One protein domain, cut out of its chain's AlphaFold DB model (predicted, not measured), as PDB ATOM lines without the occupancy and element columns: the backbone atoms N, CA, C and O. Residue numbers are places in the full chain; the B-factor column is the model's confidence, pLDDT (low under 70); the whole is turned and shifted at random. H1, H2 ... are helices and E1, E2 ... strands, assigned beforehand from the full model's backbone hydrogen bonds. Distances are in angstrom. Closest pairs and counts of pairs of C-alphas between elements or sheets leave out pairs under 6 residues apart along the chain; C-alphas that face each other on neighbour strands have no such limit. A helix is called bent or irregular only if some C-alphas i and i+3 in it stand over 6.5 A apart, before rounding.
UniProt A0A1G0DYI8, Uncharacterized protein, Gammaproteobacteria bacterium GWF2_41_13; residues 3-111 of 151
ATOM      1  N   ALA A   3      45.465 -18.336  64.676       73.88
ATOM      2  CA  ALA A   3      46.558 -18.406  65.649       73.88
ATOM      3  C   ALA A   3      46.866 -17.001  66.180       73.88
ATOM      4  O   ALA A   3      46.893 -16.055  65.391       73.88
ATOM      5  N   PHE A   4      47.119 -16.866  67.484       75.31
ATOM      6  CA  PHE A   4      47.558 -15.597  68.072       75.31
ATOM      7  C   PHE A   4      49.067 -15.574  68.280       75.31
ATOM      8  O   PHE A   4      49.656 -16.529  68.785       75.31
ATOM      9  N   GLU A   5      49.682 -14.435  67.969       86.19
ATOM     10  CA  GLU A   5      51.087 -14.151  68.272       86.19
ATOM     11  C   GLU A   5      51.233 -13.721  69.737       86.19
ATOM     12  O   GLU A   5      51.677 -12.615  70.054       86.19
ATOM     13  N   ARG A   6      50.798 -14.584  70.653       91.19
ATOM     14  CA  ARG A   6      50.917 -14.411  72.101       91.19
ATOM     15  C   ARG A   6      51.276 -15.740  72.738       91.19
ATOM     16  O   ARG A   6      51.224 -16.788  72.094       91.19
ATOM     17  N   SER A   7      51.669 -15.685  73.995       94.25
ATOM     18  CA  SER A   7      51.874 -16.860  74.827       94.25
ATOM     19  C   SER A   7      51.094 -16.708  76.126       94.25
ATOM     20  O   SER A   7      50.741 -15.595  76.503       94.25
ATOM     21  N   ILE A   8      50.791 -17.822  76.785       96.25
ATOM     22  CA  ILE A   8      50.108 -17.837  78.081       96.25
ATOM     23  C   ILE A   8      50.985 -18.558  79.090       96.25
ATOM     24  O   ILE A   8      51.565 -19.601  78.782       96.25
ATOM     25  N   LEU A   9      51.043 -18.010  80.296       97.00
ATOM     26  CA  LEU A   9      51.606 -18.655  81.469       97.00
ATOM     27  C   LEU A   9      50.506 -18.782  82.520       97.00
ATOM     28  O   LEU A   9      49.863 -17.793  82.852       97.00
ATOM     29  N   ILE A  10      50.275 -19.987  83.029       97.56
ATOM     30  CA  ILE A  10      49.279 -20.242  84.076       97.56
ATOM     31  C   ILE A  10      50.005 -20.439  85.402       97.56
ATOM     32  O   ILE A  10      50.957 -21.222  85.481       97.56
ATOM     33  N   LEU A  11      49.543 -19.740  86.437       97.44
ATOM     34  CA  LEU A  11      50.018 -19.865  87.809       97.44
ATOM     35  C   LEU A  11      49.148 -20.868  88.553       97.44
ATOM     36  O   LEU A  11      48.159 -20.486  89.168       97.44
ATOM     37  N   ARG A  12      49.490 -22.159  88.523       97.56
ATOM     38  CA  ARG A  12      48.714 -23.155  89.269       97.56
ATOM     39  C   ARG A  12      49.108 -23.128  90.750       97.56
ATOM     40  O   ARG A  12      50.238 -23.510  91.071       97.56
ATOM     41  N   PRO A  13      48.202 -22.777  91.683       97.19
ATOM     42  CA  PRO A  13      48.541 -22.721  93.097       97.19
ATOM     43  C   PRO A  13      48.893 -24.103  93.646       97.19
ATOM     44  O   PRO A  13      48.259 -25.119  93.344       97.19
ATOM     45  N   THR A  14      49.926 -24.156  94.478       97.94
ATOM     46  CA  THR A  14      50.359 -25.381  95.157       97.94
ATOM     47  C   THR A  14      49.752 -25.478  96.556       97.94
ATOM     48  O   THR A  14      49.139 -24.549  97.083       97.94
ATOM     49  N   THR A  15      49.996 -26.601  97.234       96.88
ATOM     50  CA  THR A  15      49.631 -26.757  98.647       96.88
ATOM     51  C   THR A  15      50.301 -25.719  99.556       96.88
ATOM     52  O   THR A  15      49.724 -25.378 100.584       96.88
ATOM     53  N   LEU A  16      51.490 -25.209  99.208       96.38
ATOM     54  CA  LEU A  16      52.171 -24.188 100.015       96.38
ATOM     55  C   LEU A  16      51.431 -22.853  99.964       96.38
ATOM     56  O   LEU A  16      51.165 -22.285 101.021       96.38
ATOM     57  N   PHE A  17      51.033 -22.428  98.764       96.19
ATOM     58  CA  PHE A  17      50.177 -21.258  98.581       96.19
ATOM     59  C   PHE A  17      48.870 -21.410  99.363       96.19
ATOM     60  O   PHE A  17      48.545 -20.585 100.208       96.19
ATOM     61  N   PHE A  18      48.171 -22.534  99.172       95.31
ATOM     62  CA  PHE A  18      46.902 -22.785  99.856       95.31
ATOM     63  C   PHE A  18      47.035 -22.828 101.383       95.31
ATOM     64  O   PHE A  18      46.129 -22.412 102.102       95.31
ATOM     65  N   THR A  19      48.167 -23.317 101.897       94.88
ATOM     66  CA  THR A  19      48.442 -23.321 103.341       94.88
ATOM     67  C   THR A  19      48.578 -21.904 103.885       94.88
ATOM     68  O   THR A  19      48.097 -21.652 104.985       94.88
ATOM     69  N   TRP A  20      49.221 -21.000 103.141       94.19
ATOM     70  CA  TRP A  20      49.283 -19.585 103.499       94.19
ATOM     71  C   TRP A  20      47.901 -18.930 103.411       94.19
ATOM     72  O   TRP A  20      47.455 -18.364 104.402       94.19
ATOM     73  N   PHE A  21      47.186 -19.114 102.298       91.75
ATOM     74  CA  PHE A  21      45.822 -18.610 102.104       91.75
ATOM     75  C   PHE A  21      44.884 -19.026 103.253       91.75
ATOM     76  O   PHE A  21      44.202 -18.199 103.845       91.75
ATOM     77  N   SER A  22      44.932 -20.297 103.664       90.81
ATOM     78  CA  SER A  22      44.106 -20.827 104.764       90.81
ATOM     79  C   SER A  22      44.443 -20.247 106.148       90.81
ATOM     80  O   SER A  22      43.745 -20.542 107.118       90.81
ATOM     81  N   GLN A  23      45.555 -19.519 106.280       91.06
ATOM     82  CA  GLN A  23      46.012 -18.907 107.532       91.06
ATOM     83  C   GLN A  23      45.740 -17.403 107.590       91.06
ATOM     84  O   GLN A  23      46.027 -16.800 108.628       91.06
ATOM     85  N   LEU A  24      45.211 -16.811 106.516       89.25
ATOM     86  CA  LEU A  24      44.922 -15.387 106.472       89.25
ATOM     87  C   LEU A  24      43.897 -15.006 107.556       89.25
ATOM     88  O   LEU A  24      42.919 -15.731 107.778       89.25
ATOM     89  N   PRO A  25      44.135 -13.906 108.289       80.81
ATOM     90  CA  PRO A  25      43.197 -13.424 109.288       80.81
ATOM     91  C   PRO A  25      41.959 -12.835 108.604       80.81
ATOM     92  O   PRO A  25      42.081 -12.116 107.624       80.81
ATOM     93  N   ASN A  26      40.775 -13.104 109.163       69.50
ATOM     94  CA  ASN A  26      39.499 -12.554 108.687       69.50
ATOM     95  C   ASN A  26      39.252 -12.783 107.180       69.50
ATOM     96  O   ASN A  26      39.176 -11.811 106.434       69.50
ATOM     97  N   PRO A  27      39.141 -14.045 106.722       73.50
ATOM     98  CA  PRO A  27      38.814 -14.299 105.327       73.50
ATOM     99  C   PRO A  27      37.468 -13.654 104.989       73.50
ATOM    100  O   PRO A  27      36.511 -13.793 105.760       73.50
ATOM    101  N   GLU A  28      37.403 -12.981 103.840       77.62
ATOM    102  CA  GLU A  28      36.138 -12.496 103.294       77.62
ATOM    103  C   GLU A  28      35.121 -13.651 103.218       77.62
ATOM    104  O   GLU A  28      35.513 -14.799 102.968       77.62
ATOM    105  N   PRO A  29      33.817 -13.404 103.439       79.56
ATOM    106  CA  PRO A  29      32.807 -14.465 103.473       79.56
ATOM    107  C   PRO A  29      32.774 -15.326 102.200       79.56
ATOM    108  O   PRO A  29      32.512 -16.527 102.264       79.56
ATOM    109  N   GLU A  30      33.074 -14.733 101.045       78.56
ATOM    110  CA  GLU A  30      33.201 -15.411  99.746       78.56
ATOM    111  C   GLU A  30      34.393 -16.374  99.646       78.56
ATOM    112  O   GLU A  30      34.373 -17.308  98.843       78.56
ATOM    113  N   HIS A  31      35.403 -16.201 100.498       81.00
ATOM    114  CA  HIS A  31      36.579 -17.060 100.568       81.00
ATOM    115  C   HIS A  31      36.384 -18.270 101.496       81.00
ATOM    116  O   HIS A  31      37.242 -19.161 101.563       81.00
ATOM    117  N   GLU A  32      35.249 -18.360 102.197       81.00
ATOM    118  CA  GLU A  32      34.952 -19.480 103.085       81.00
ATOM    119  C   GLU A  32      34.704 -20.780 102.297       81.00
ATOM    120  O   GLU A  32      33.880 -20.868 101.389       81.00
ATOM    121  N   GLY A  33      35.411 -21.849 102.671       85.06
ATOM    122  CA  GLY A  33      35.220 -23.173 102.072       85.06
ATOM    123  C   GLY A  33      35.888 -23.374 100.707       85.06
ATOM    124  O   GLY A  33      35.758 -24.464 100.141       85.06
ATOM    125  N   ILE A  34      36.649 -22.390 100.209       90.69
ATOM    126  CA  ILE A  34      37.513 -22.562  99.037       90.69
ATOM    127  C   ILE A  34      38.503 -23.698  99.305       90.69
ATOM    128  O   ILE A  34      39.227 -23.727 100.303       90.69
ATOM    129  N   THR A  35      38.545 -24.663  98.391       93.75
ATOM    130  CA  THR A  35      39.522 -25.753  98.431       93.75
ATOM    131  C   THR A  35      40.682 -25.466  97.486       93.75
ATOM    132  O   THR A  35      40.525 -24.758  96.493       93.75
ATOM    133  N   LEU A  36      41.832 -26.111  97.712       94.69
ATOM    134  CA  LEU A  36      42.950 -26.074  96.759       94.69
ATOM    135  C   LEU A  36      42.503 -26.442  95.335       94.69
ATOM    136  O   LEU A  36      42.994 -25.866  94.373       94.69
ATOM    137  N   LYS A  37      41.560 -27.382  95.193       95.00
ATOM    138  CA  LYS A  37      41.039 -27.760  93.880       95.00
ATOM    139  C   LYS A  37      40.313 -26.593  93.208       95.00
ATOM    140  O   LYS A  37      40.479 -26.429  92.012       95.00
ATOM    141  N   ASN A  38      39.561 -25.782  93.954       93.56
ATOM    142  CA  ASN A  38      38.892 -24.608  93.390       93.56
ATOM    143  C   ASN A  38      39.914 -23.613  92.823       93.56
ATOM    144  O   ASN A  38      39.792 -23.232  91.668       93.56
ATOM    145  N   LEU A  39      40.973 -23.310  93.583       92.25
ATOM    146  CA  LEU A  39      42.065 -22.433  93.129       92.25
ATOM    147  C   LEU A  39      42.825 -22.993  91.911       92.25
ATOM    148  O   LEU A  39      43.330 -22.258  91.069       92.25
ATOM    149  N   GLN A  40      42.952 -24.318  91.824       95.44
ATOM    150  CA  GLN A  40      43.615 -24.982  90.697       95.44
ATOM    151  C   GLN A  40      42.723 -25.121  89.459       95.44
ATOM    152  O   GLN A  40      43.249 -25.214  88.351       95.44
ATOM    153  N   ASP A  41      41.404 -25.202  89.646       94.75
ATOM    154  CA  ASP A  41      40.434 -25.269  88.553       94.75
ATOM    155  C   ASP A  41      40.310 -23.902  87.855       94.75
ATOM    156  O   ASP A  41      40.174 -23.873  86.634       94.75
ATOM    157  N   ASP A  42      40.393 -22.804  88.614       92.50
ATOM    158  CA  ASP A  42      40.332 -21.421  88.121       92.50
ATOM    159  C   ASP A  42      41.625 -20.662  88.464       92.50
ATOM    160  O   ASP A  42      41.663 -19.757  89.292       92.50
ATOM    161  N   SER A  43      42.739 -21.132  87.899       95.38
ATOM    162  CA  SER A  43      44.060 -20.545  88.130       95.38
ATOM    163  C   SER A  43      44.299 -19.304  87.275       95.38
ATOM    164  O   SER A  43      43.945 -19.273  86.096       95.38
ATOM    165  N   THR A  44      45.026 -18.340  87.835       94.81
ATOM    166  CA  THR A  44      45.431 -17.115  87.143       94.81
ATOM    167  C   THR A  44      46.222 -17.424  85.872       94.81
ATOM    168  O   THR A  44      47.263 -18.091  85.902       94.81
ATOM    169  N   ALA A  45      45.733 -16.917  84.740       95.69
ATOM    170  CA  ALA A  45      46.377 -17.023  83.437       95.69
ATOM    171  C   ALA A  45      46.898 -15.654  82.988       95.69
ATOM    172  O   ALA A  45      46.155 -14.681  82.897       95.69
ATOM    173  N   ILE A  46      48.183 -15.597  82.664       94.56
ATOM    174  CA  ILE A  46      48.895 -14.379  82.293       94.56
ATOM    175  C   ILE A  46      49.207 -14.428  80.806       94.56
ATOM    176  O   ILE A  46      49.827 -15.375  80.312       94.56
ATOM    177  N   MET A  47      48.813 -13.379  80.091       94.38
ATOM    178  CA  MET A  47      49.199 -13.200  78.698       94.38
ATOM    179  C   MET A  47      50.593 -12.583  78.612       94.38
ATOM    180  O   MET A  47      50.874 -11.537  79.191       94.38
ATOM    181  N   LEU A  48      51.458 -13.219  77.834       93.50
ATOM    182  CA  LEU A  48      52.829 -12.795  77.594       93.50
ATOM    183  C   LEU A  48      53.046 -12.485  76.103       93.50
ATOM    184  O   LEU A  48      52.256 -12.915  75.245       93.50
ATOM    185  N   PRO A  49      54.134 -11.765  75.758       93.62
ATOM    186  CA  PRO A  49      54.604 -11.672  74.380       93.62
ATOM    187  C   PRO A  49      54.750 -13.053  73.731       93.62
ATOM    188  O   PRO A  49      54.826 -14.076  74.408       93.62
ATOM    189  N   HIS A  50      54.793 -13.098  72.401       92.88
ATOM    190  CA  HIS A  50      55.013 -14.365  71.713       92.88
ATOM    191  C   HIS A  50      56.436 -14.883  71.937       92.88
ATOM    192  O   HIS A  50      57.407 -14.178  71.651       92.88
ATOM    193  N   PHE A  51      56.545 -16.144  72.350       94.06
ATOM    194  CA  PHE A  51      57.807 -16.872  72.426       94.06
ATOM    195  C   PHE A  51      57.729 -18.173  71.632       94.06
ATOM    196  O   PHE A  51      56.710 -18.861  71.630       94.06
ATOM    197  N   PHE A  52      58.842 -18.537  70.995       91.12
ATOM    198  CA  PHE A  52      58.963 -19.812  70.284       91.12
ATOM    199  C   PHE A  52      59.335 -20.966  71.220       91.12
ATOM    200  O   PHE A  52      59.004 -22.117  70.941       91.12
ATOM    201  N   GLU A  53      60.020 -20.663  72.324       93.56
ATOM    202  CA  GLU A  53      60.534 -21.643  73.280       93.56
ATOM    203  C   GLU A  53      60.113 -21.274  74.707       93.56
ATOM    204  O   GLU A  53      60.153 -20.107  75.101       93.56
ATOM    205  N   GLN A  54      59.746 -22.282  75.504       95.00
ATOM    206  CA  GLN A  54      59.350 -22.085  76.903       95.00
ATOM    207  C   GLN A  54      60.490 -21.506  77.753       95.00
ATOM    208  O   GLN A  54      60.227 -20.695  78.633       95.00
ATOM    209  N   ASP A  55      61.748 -21.845  77.458       95.69
ATOM    210  CA  ASP A  55      62.906 -21.312  78.187       95.69
ATOM    211  C   ASP A  55      63.043 -19.790  78.019       95.69
ATOM    212  O   ASP A  55      63.368 -19.083  78.971       95.69
ATOM    213  N   GLN A  56      62.746 -19.263  76.823       96.00
ATOM    214  CA  GLN A  56      62.752 -17.818  76.562       96.00
ATOM    215  C   GLN A  56      61.621 -17.113  77.314       96.00
ATOM    216  O   GLN A  56      61.828 -16.042  77.880       96.00
ATOM    217  N   MET A  57      60.440 -17.738  77.337       95.94
ATOM    218  CA  MET A  57      59.283 -17.246  78.081       95.94
ATOM    219  C   MET A  57      59.565 -17.202  79.583       95.94
ATOM    220  O   MET A  57      59.278 -16.199  80.229       95.94
ATOM    221  N   LEU A  58      60.163 -18.263  80.130       95.75
ATOM    222  CA  LEU A  58      60.498 -18.347  81.546       95.75
ATOM    223  C   LEU A  58      61.564 -17.320  81.937       95.75
ATOM    224  O   LEU A  58      61.416 -16.667  82.963       95.75
ATOM    225  N   ALA A  59      62.597 -17.138  81.107       96.44
ATOM    226  CA  ALA A  59      63.631 -16.131  81.345       96.44
ATOM    227  C   ALA A  59      63.059 -14.706  81.339       96.44
ATOM    228  O   ALA A  59      63.439 -13.890  82.168       96.44
ATOM    229  N   TYR A  60      62.123 -14.410  80.432       96.62
ATOM    230  CA  TYR A  60      61.402 -13.137  80.447       96.62
ATOM    231  C   TYR A  60      60.545 -12.987  81.709       96.62
ATOM    232  O   TYR A  60      60.559 -11.938  82.346       96.62
ATOM    233  N   PHE A  61      59.819 -14.040  82.089       96.69
ATOM    234  CA  PHE A  61      58.949 -14.007  83.259       96.69
ATOM    235  C   PHE A  61      59.731 -13.824  84.569       96.69
ATOM    236  O   PHE A  61      59.268 -13.122  85.459       96.69
ATOM    237  N   GLU A  62      60.939 -14.381  84.683       96.62
ATOM    238  CA  GLU A  62      61.825 -14.187  85.842       96.62
ATOM    239  C   GLU A  62      62.217 -12.714  86.078       96.62
ATOM    240  O   GLU A  62      62.545 -12.344  87.202       96.62
ATOM    241  N   GLU A  63      62.126 -11.844  85.069       97.06
ATOM    242  CA  GLU A  63      62.377 -10.404  85.236       97.06
ATOM    243  C   GLU A  63      61.151  -9.644  85.778       97.06
ATOM    244  O   GLU A  63      61.299  -8.563  86.344       97.06
ATOM    245  N   ILE A  64      59.944 -10.204  85.627       96.25
ATOM    246  CA  ILE A  64      58.666  -9.545  85.968       96.25
ATOM    247  C   ILE A  64      57.827 -10.310  87.004       96.25
ATOM    248  O   ILE A  64      56.762  -9.844  87.397       96.25
ATOM    249  N   TYR A  65      58.287 -11.472  87.479       97.50
ATOM    250  CA  TYR A  65      57.509 -12.354  88.360       97.50
ATOM    251  C   TYR A  65      57.040 -11.672  89.646       97.50
ATOM    252  O   TYR A  65      56.013 -12.061  90.187       97.50
ATOM    253  N   LEU A  66      57.811 -10.708  90.165       97.00
ATOM    254  CA  LEU A  66      57.511 -10.073  91.444       97.00
ATOM    255  C   LEU A  66      56.209  -9.274  91.362       97.00
ATOM    256  O   LEU A  66      55.407  -9.362  92.281       97.00
ATOM    257  N   GLU A  67      55.972  -8.586  90.243       95.50
ATOM    258  CA  GLU A  67      54.729  -7.849  89.993       95.50
ATOM    259  C   GLU A  67      53.523  -8.792  90.011       95.50
ATOM    260  O   GLU A  67      52.547  -8.543  90.710       95.50
ATOM    261  N   PHE A  68      53.625  -9.931  89.322       95.50
ATOM    262  CA  PHE A  68      52.560 -10.936  89.311       95.50
ATOM    263  C   PHE A  68      52.414 -11.670  90.640       95.50
ATOM    264  O   PHE A  68      51.315 -12.092  90.981       95.50
ATOM    265  N   PHE A  69      53.499 -11.830  91.399       96.38
ATOM    266  CA  PHE A  69      53.409 -12.407  92.730       96.38
ATOM    267  C   PHE A  69      52.631 -11.478  93.659       96.38
ATOM    268  O   PHE A  69      51.727 -11.928  94.348       96.38
ATOM    269  N   GLU A  70      52.961 -10.191  93.663       95.31
ATOM    270  CA  GLU A  70      52.267  -9.205  94.489       95.31
ATOM    271  C   GLU A  70      50.809  -9.037  94.045       95.31
ATOM    272  O   GLU A  70      49.932  -9.064  94.899       95.31
ATOM    273  N   LEU A  71      50.533  -9.016  92.735       93.69
ATOM    274  CA  LEU A  71      49.167  -9.026  92.203       93.69
ATOM    275  C   LEU A  71      48.352 -10.209  92.740       93.69
ATOM    276  O   LEU A  71      47.256 -10.020  93.254       93.69
ATOM    277  N   GLU A  72      48.902 -11.421  92.653       94.31
ATOM    278  CA  GLU A  72      48.226 -12.625  93.132       94.31
ATOM    279  C   GLU A  72      48.004 -12.589  94.650       94.31
ATOM    280  O   GLU A  72      46.979 -13.060  95.122       94.31
ATOM    281  N   LEU A  73      48.929 -12.023  95.432       93.81
ATOM    282  CA  LEU A  73      48.747 -11.868  96.880       93.81
ATOM    283  C   LEU A  73      47.619 -10.880  97.204       93.81
ATOM    284  O   LEU A  73      46.803 -11.182  98.077       93.81
ATOM    285  N   THR A  74      47.542  -9.758  96.482       91.69
ATOM    286  CA  THR A  74      46.493  -8.740  96.649       91.69
ATOM    287  C   THR A  74      45.095  -9.308  96.431       91.69
ATOM    288  O   THR A  74      44.185  -8.931  97.159       91.69
ATOM    289  N   LEU A  75      44.925 -10.255  95.498       88.56
ATOM    290  CA  LEU A  75      43.624 -10.896  95.242       88.56
ATOM    291  C   LEU A  75      43.035 -11.594  96.477       88.56
ATOM    292  O   LEU A  75      41.826 -11.774  96.560       88.56
ATOM    293  N   TRP A  76      43.879 -12.000  97.427       89.50
ATOM    294  CA  TRP A  76      43.448 -12.751  98.609       89.50
ATOM    295  C   TRP A  76      43.640 -11.991  99.918       89.50
ATOM    296  O   TRP A  76      43.031 -12.346 100.927       89.50
ATOM    297  N   CYS A  77      44.525 -10.997  99.938       89.88
ATOM    298  CA  CYS A  77      44.863 -10.239 101.129       89.88
ATOM    299  C   CYS A  77      45.349  -8.842 100.744       89.88
ATOM    300  O   CYS A  77      46.453  -8.687 100.226       89.88
ATOM    301  N   GLU A  78      44.556  -7.821 101.055       87.12
ATOM    302  CA  GLU A  78      44.937  -6.425 100.820       87.12
ATOM    303  C   GLU A  78      46.028  -5.935 101.788       87.12
ATOM    304  O   GLU A  78      46.830  -5.069 101.437       87.12
ATOM    305  N   ASP A  79      46.088  -6.481 103.011       89.75
ATOM    306  CA  ASP A  79      47.098  -6.081 103.996       89.75
ATOM    307  C   ASP A  79      48.463  -6.710 103.677       89.75
ATOM    308  O   ASP A  79      48.765  -7.857 104.021       89.75
ATOM    309  N   GLU A  80      49.345  -5.908 103.080       91.31
ATOM    310  CA  GLU A  80      50.724  -6.291 102.768       91.31
ATOM    311  C   GLU A  80      51.536  -6.776 103.987       91.31
ATOM    312  O   GLU A  80      52.572  -7.431 103.825       91.31
ATOM    313  N   ASN A  81      51.113  -6.475 105.223       90.81
ATOM    314  CA  ASN A  81      51.788  -6.969 106.425       90.81
ATOM    315  C   ASN A  81      51.599  -8.479 106.640       90.81
ATOM    316  O   ASN A  81      52.455  -9.105 107.277       90.81
ATOM    317  N   ASP A  82      50.521  -9.054 106.099       90.19
ATOM    318  CA  ASP A  82      50.199 -10.483 106.181       90.19
ATOM    319  C   ASP A  82      50.774 -11.292 105.001       90.19
ATOM    320  O   ASP A  82      50.723 -12.530 104.966       90.19
ATOM    321  N   TRP A  83      51.416 -10.610 104.049       94.25
ATOM    322  CA  TRP A  83      52.100 -11.240 102.928       94.25
ATOM    323  C   TRP A  83      53.363 -11.998 103.365       94.25
ATOM    324  O   TRP A  83      54.009 -11.677 104.374       94.25
ATOM    325  N   PRO A  84      53.805 -13.003 102.583       93.19
ATOM    326  CA  PRO A  84      55.091 -13.647 102.817       93.19
ATOM    327  C   PRO A  84      56.242 -12.631 102.768       93.19
ATOM    328  O   PRO A  84      56.362 -11.827 101.845       93.19
ATOM    329  N   LYS A  85      57.144 -12.706 103.756       92.50
ATOM    330  CA  LYS A  85      58.330 -11.827 103.837       92.50
ATOM    331  C   LYS A  85      59.379 -12.121 102.768       92.50
ATOM    332  O   LYS A  85      60.089 -11.218 102.340       92.50
ATOM    333  N   ASP A  86      59.533 -13.393 102.408       94.81
ATOM    334  CA  ASP A  86      60.399 -13.804 101.309       94.81
ATOM    335  C   ASP A  86      59.555 -13.924 100.044       94.81
ATOM    336  O   ASP A  86      58.761 -14.853  99.912       94.81
ATOM    337  N   ARG A  87      59.752 -12.978  99.127       95.19
ATOM    338  CA  ARG A  87      59.093 -12.940  97.818       95.19
ATOM    339  C   ARG A  87      60.065 -13.202  96.670       95.19
ATOM    340  O   ARG A  87      59.860 -12.731  95.561       95.19
ATOM    341  N   SER A  88      61.150 -13.929  96.934       96.94
ATOM    342  CA  SER A  88      62.097 -14.334  95.893       96.94
ATOM    343  C   SER A  88      61.463 -15.276  94.864       96.94
ATOM    344  O   SER A  88      60.517 -16.012  95.159       96.94
ATOM    345  N   PHE A  89      62.050 -15.333  93.666       95.62
ATOM    346  CA  PHE A  89      61.597 -16.230  92.599       95.62
ATOM    347  C   PHE A  89      61.643 -17.713  93.001       95.62
ATOM    348  O   PHE A  89      60.841 -18.530  92.546       95.62
ATOM    349  N   GLU A  90      62.553 -18.091  93.903       96.06
ATOM    350  CA  GLU A  90      62.581 -19.447  94.454       96.06
ATOM    351  C   GLU A  90      61.346 -19.766  95.295       96.06
ATOM    352  O   GLU A  90      60.856 -20.896  95.252       96.06
ATOM    353  N   THR A  91      60.853 -18.800  96.070       95.75
ATOM    354  CA  THR A  91      59.624 -18.955  96.851       95.75
ATOM    355  C   THR A  91      58.404 -18.923  95.938       95.75
ATOM    356  O   THR A  91      57.548 -19.797  96.068       95.75
ATOM    357  N   PHE A  92      58.397 -18.055  94.927       96.94
ATOM    358  CA  PHE A  92      57.363 -18.034  93.895       96.94
ATOM    359  C   PHE A  92      57.156 -19.409  93.235       96.94
ATOM    360  O   PHE A  92      56.056 -19.950  93.264       96.94
ATOM    361  N   LYS A  93      58.226 -20.059  92.753       96.44
ATOM    362  CA  LYS A  93      58.148 -21.405  92.140       96.44
ATOM    363  C   LYS A  93      57.766 -22.532  93.104       96.44
ATOM    364  O   LYS A  93      57.479 -23.645  92.676       96.44
ATOM    365  N   LYS A  94      57.847 -22.300  94.416       97.12
ATOM    366  CA  LYS A  94      57.319 -23.242  95.414       97.12
ATOM    367  C   LYS A  94      55.828 -23.035  95.626       97.12
ATOM    368  O   LYS A  94      55.157 -23.976  96.030       97.12
ATOM    369  N   TRP A  95      55.346 -21.814  95.422       97.69
ATOM    370  CA  TRP A  95      53.959 -21.420  95.627       97.69
ATOM    371  C   TRP A  95      53.106 -21.726  94.400       97.69
ATOM    372  O   TRP A  95      51.993 -22.214  94.581       97.69
ATOM    373  N   PHE A  96      53.663 -21.573  93.199       97.75
ATOM    374  CA  PHE A  96      52.980 -21.822  91.934       97.75
ATOM    375  C   PHE A  96      53.749 -22.805  91.054       97.75
ATOM    376  O   PHE A  96      54.969 -22.706  90.908       97.75
ATOM    377  N   ASP A  97      53.014 -23.735  90.451       97.25
ATOM    378  CA  ASP A  97      53.485 -24.543  89.331       97.25
ATOM    379  C   ASP A  97      53.174 -23.796  88.026       97.25
ATOM    380  O   ASP A  97      52.043 -23.354  87.820       97.25
ATOM    381  N   LEU A  98      54.187 -23.599  87.179       97.00
ATOM    382  CA  LEU A  98      54.083 -22.738  85.997       97.00
ATOM    383  C   LEU A  98      53.784 -23.581  84.761       97.00
ATOM    384  O   LEU A  98      54.638 -24.345  84.307       97.00
ATOM    385  N   GLU A  99      52.603 -23.406  84.172       97.00
ATOM    386  CA  GLU A  99      52.268 -24.035  82.891       97.00
ATOM    387  C   GLU A  99      52.472 -23.040  81.749       97.00
ATOM    388  O   GLU A  99      51.805 -22.009  81.675       97.00
ATOM    389  N   LEU A 100      53.421 -23.336  80.858       96.50
ATOM    390  CA  LEU A 100      53.816 -22.437  79.772       96.50
ATOM    391  C   LEU A 100      53.231 -22.901  78.434       96.50
ATOM    392  O   LEU A 100      53.496 -24.014  77.972       96.50
ATOM    393  N   HIS A 101      52.511 -22.018  77.753       96.06
ATOM    394  CA  HIS A 101      51.864 -22.285  76.472       96.06
ATOM    395  C   HIS A 101      52.316 -21.271  75.417       96.06
ATOM    396  O   HIS A 101      51.963 -20.096  75.456       96.06
ATOM    397  N   THR A 102      53.089 -21.730  74.431       93.94
ATOM    398  CA  THR A 102      53.609 -20.885  73.336       93.94
ATOM    399  C   THR A 102      52.616 -20.689  72.191       93.94
ATOM    400  O   THR A 102      52.812 -19.815  71.350       93.94
ATOM    401  N   THR A 103      51.568 -21.515  72.130       91.25
ATOM    402  CA  THR A 103      50.646 -21.584  70.992       91.25
ATOM    403  C   THR A 103      49.213 -21.393  71.460       91.25
ATOM    404  O   THR A 103      48.711 -22.184  72.256       91.25
ATOM    405  N   LEU A 104      48.550 -20.378  70.912       90.88
ATOM    406  CA  LEU A 104      47.153 -20.050  71.177       90.88
ATOM    407  C   LEU A 104      46.343 -20.109  69.882       90.88
ATOM    408  O   LEU A 104      46.792 -19.639  68.834       90.88
ATOM    409  N   PHE A 105      45.120 -20.624  69.982       87.88
ATOM    410  CA  PHE A 105      44.169 -20.689  68.879       87.88
ATOM    411  C   PHE A 105      42.829 -20.071  69.280       87.88
ATOM    412  O   PHE A 105      42.271 -20.429  70.313       87.88
ATOM    413  N   ALA A 106      42.292 -19.207  68.423       84.81
ATOM    414  CA  ALA A 106      40.909 -18.749  68.460       84.81
ATOM    415  C   ALA A 106      40.016 -19.589  67.535       84.81
ATOM    416  O   ALA A 106      40.465 -20.019  66.457       84.81
ATOM    417  N   PRO A 107      38.731 -19.766  67.890       85.56
ATOM    418  CA  PRO A 107      37.714 -20.150  66.919       85.56
ATOM    419  C   PRO A 107      37.603 -19.094  65.804       85.56
ATOM    420  O   PRO A 107      37.913 -17.929  66.016       85.56
ATOM    421  N   ASP A 108      37.190 -19.507  64.600       80.38
ATOM    422  CA  ASP A 108      37.014 -18.575  63.465       80.38
ATOM    423  C   ASP A 108      35.889 -17.570  63.691       80.38
ATOM    424  O   ASP A 108      35.947 -16.459  63.179       80.38
ATOM    425  N   ASP A 109      34.885 -17.984  64.459       79.94
ATOM    426  CA  ASP A 109      33.714 -17.179  64.782       79.94
ATOM    427  C   ASP A 109      33.929 -16.340  66.050       79.94
ATOM    428  O   ASP A 109      32.964 -15.784  66.572       79.94
ATOM    429  N   LEU A 110      35.162 -16.272  66.584       75.81
ATOM    430  CA  LEU A 110      35.474 -15.257  67.584       75.81
ATOM    431  C   LEU A 110      35.347 -13.912  66.862       75.81
ATOM    432  O   LEU A 110      36.072 -13.712  65.881       75.81
ATOM    433  N   PRO A 111      34.424 -13.030  67.267       71.19
ATOM    434  CA  PRO A 111      34.345 -11.734  66.630       71.19
ATOM    435  C   PRO A 111      35.695 -11.031  66.814       71.19
ATOM    436  O   PRO A 111      36.262 -11.017  67.908       71.19
TER     437      PRO A 111
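Overview. This is residues 3 to 111 of the 151 residues of an uncharacterized protein of Gammaproteobacteria bacterium GWF2_41_13 (UniProt A0A1G0DYI8). A small antiparallel sheet, in the order E2 - E1 - E3, has the arm H3a of the bent helix H3 crossing over one face and short H2 on the opposite face, beside the strands. H1 and H4 meet at the end of the sheet where E1 ends, and E4 turns away at the other end. The printed part has 109 residues, with four named helices and four named strands in the order E1 H1 H2 E2 H3 H4 E3 E4, of mixed class. It is only just compact, close to loose, with a radius of gyration of the C-alphas of 15.5 A and spans of 45 by 32 by 21 A.

Along the chain. E1, residues 6 to 13, begins at C-alpha (50.917, -14.411, 72.101) and is 22.7 A long. H1 is residues 15 to 21, H2 36 to 41, and E2 44 to 49, 16.6 A. H3, residues 54 to 74, was assigned as one helix by its hydrogen bonds but is bent, with C-alphas 63 and 66 7.9 A apart; its arms are H3a, 54 to 63, 14.7 A, and H3b, 66 to 74, 12.3 A. H4 is residues 89 to 95, E3 96 to 101, 15.5 A, and E4 104 to 106, ending at C-alpha (40.909, -18.749, 68.460).

Arrangement. E1 is antiparallel to E2, with N 9 and O 46 at 2.9 A, and to E3, with N 10 and O 99 at 2.9 A. E2, H3 and H4, and E3 form a split strand-helix-strand unit, two strands running the same way with E1 between them; its crossover is right-handed. H3a lies over E1 at a height over the sheet of 7.8 A, across the strands; H3b only grazes the sheet. H1 and H4 touch about perpendicular, at 90 degrees, closest at C-alphas Phe 17 and Trp 95, 4.8 A. E4 pairs with no named strand, but residues 3 to 4 pair with its residues 104 to 105. Every O i to N i+4 pair is within hydrogen-bond range in H1, H2, H3b and H4, and 5 of 6 in H3a.

Size, cuts and confidence. The C-alphas farthest apart, Asn 81 and Asp 108, are 46.9 A apart. The printed part has no cut; the links H1 to H2 and H3 to H4 are long. Mean pLDDT of the printed part is 91.9, with residue 26 under 70.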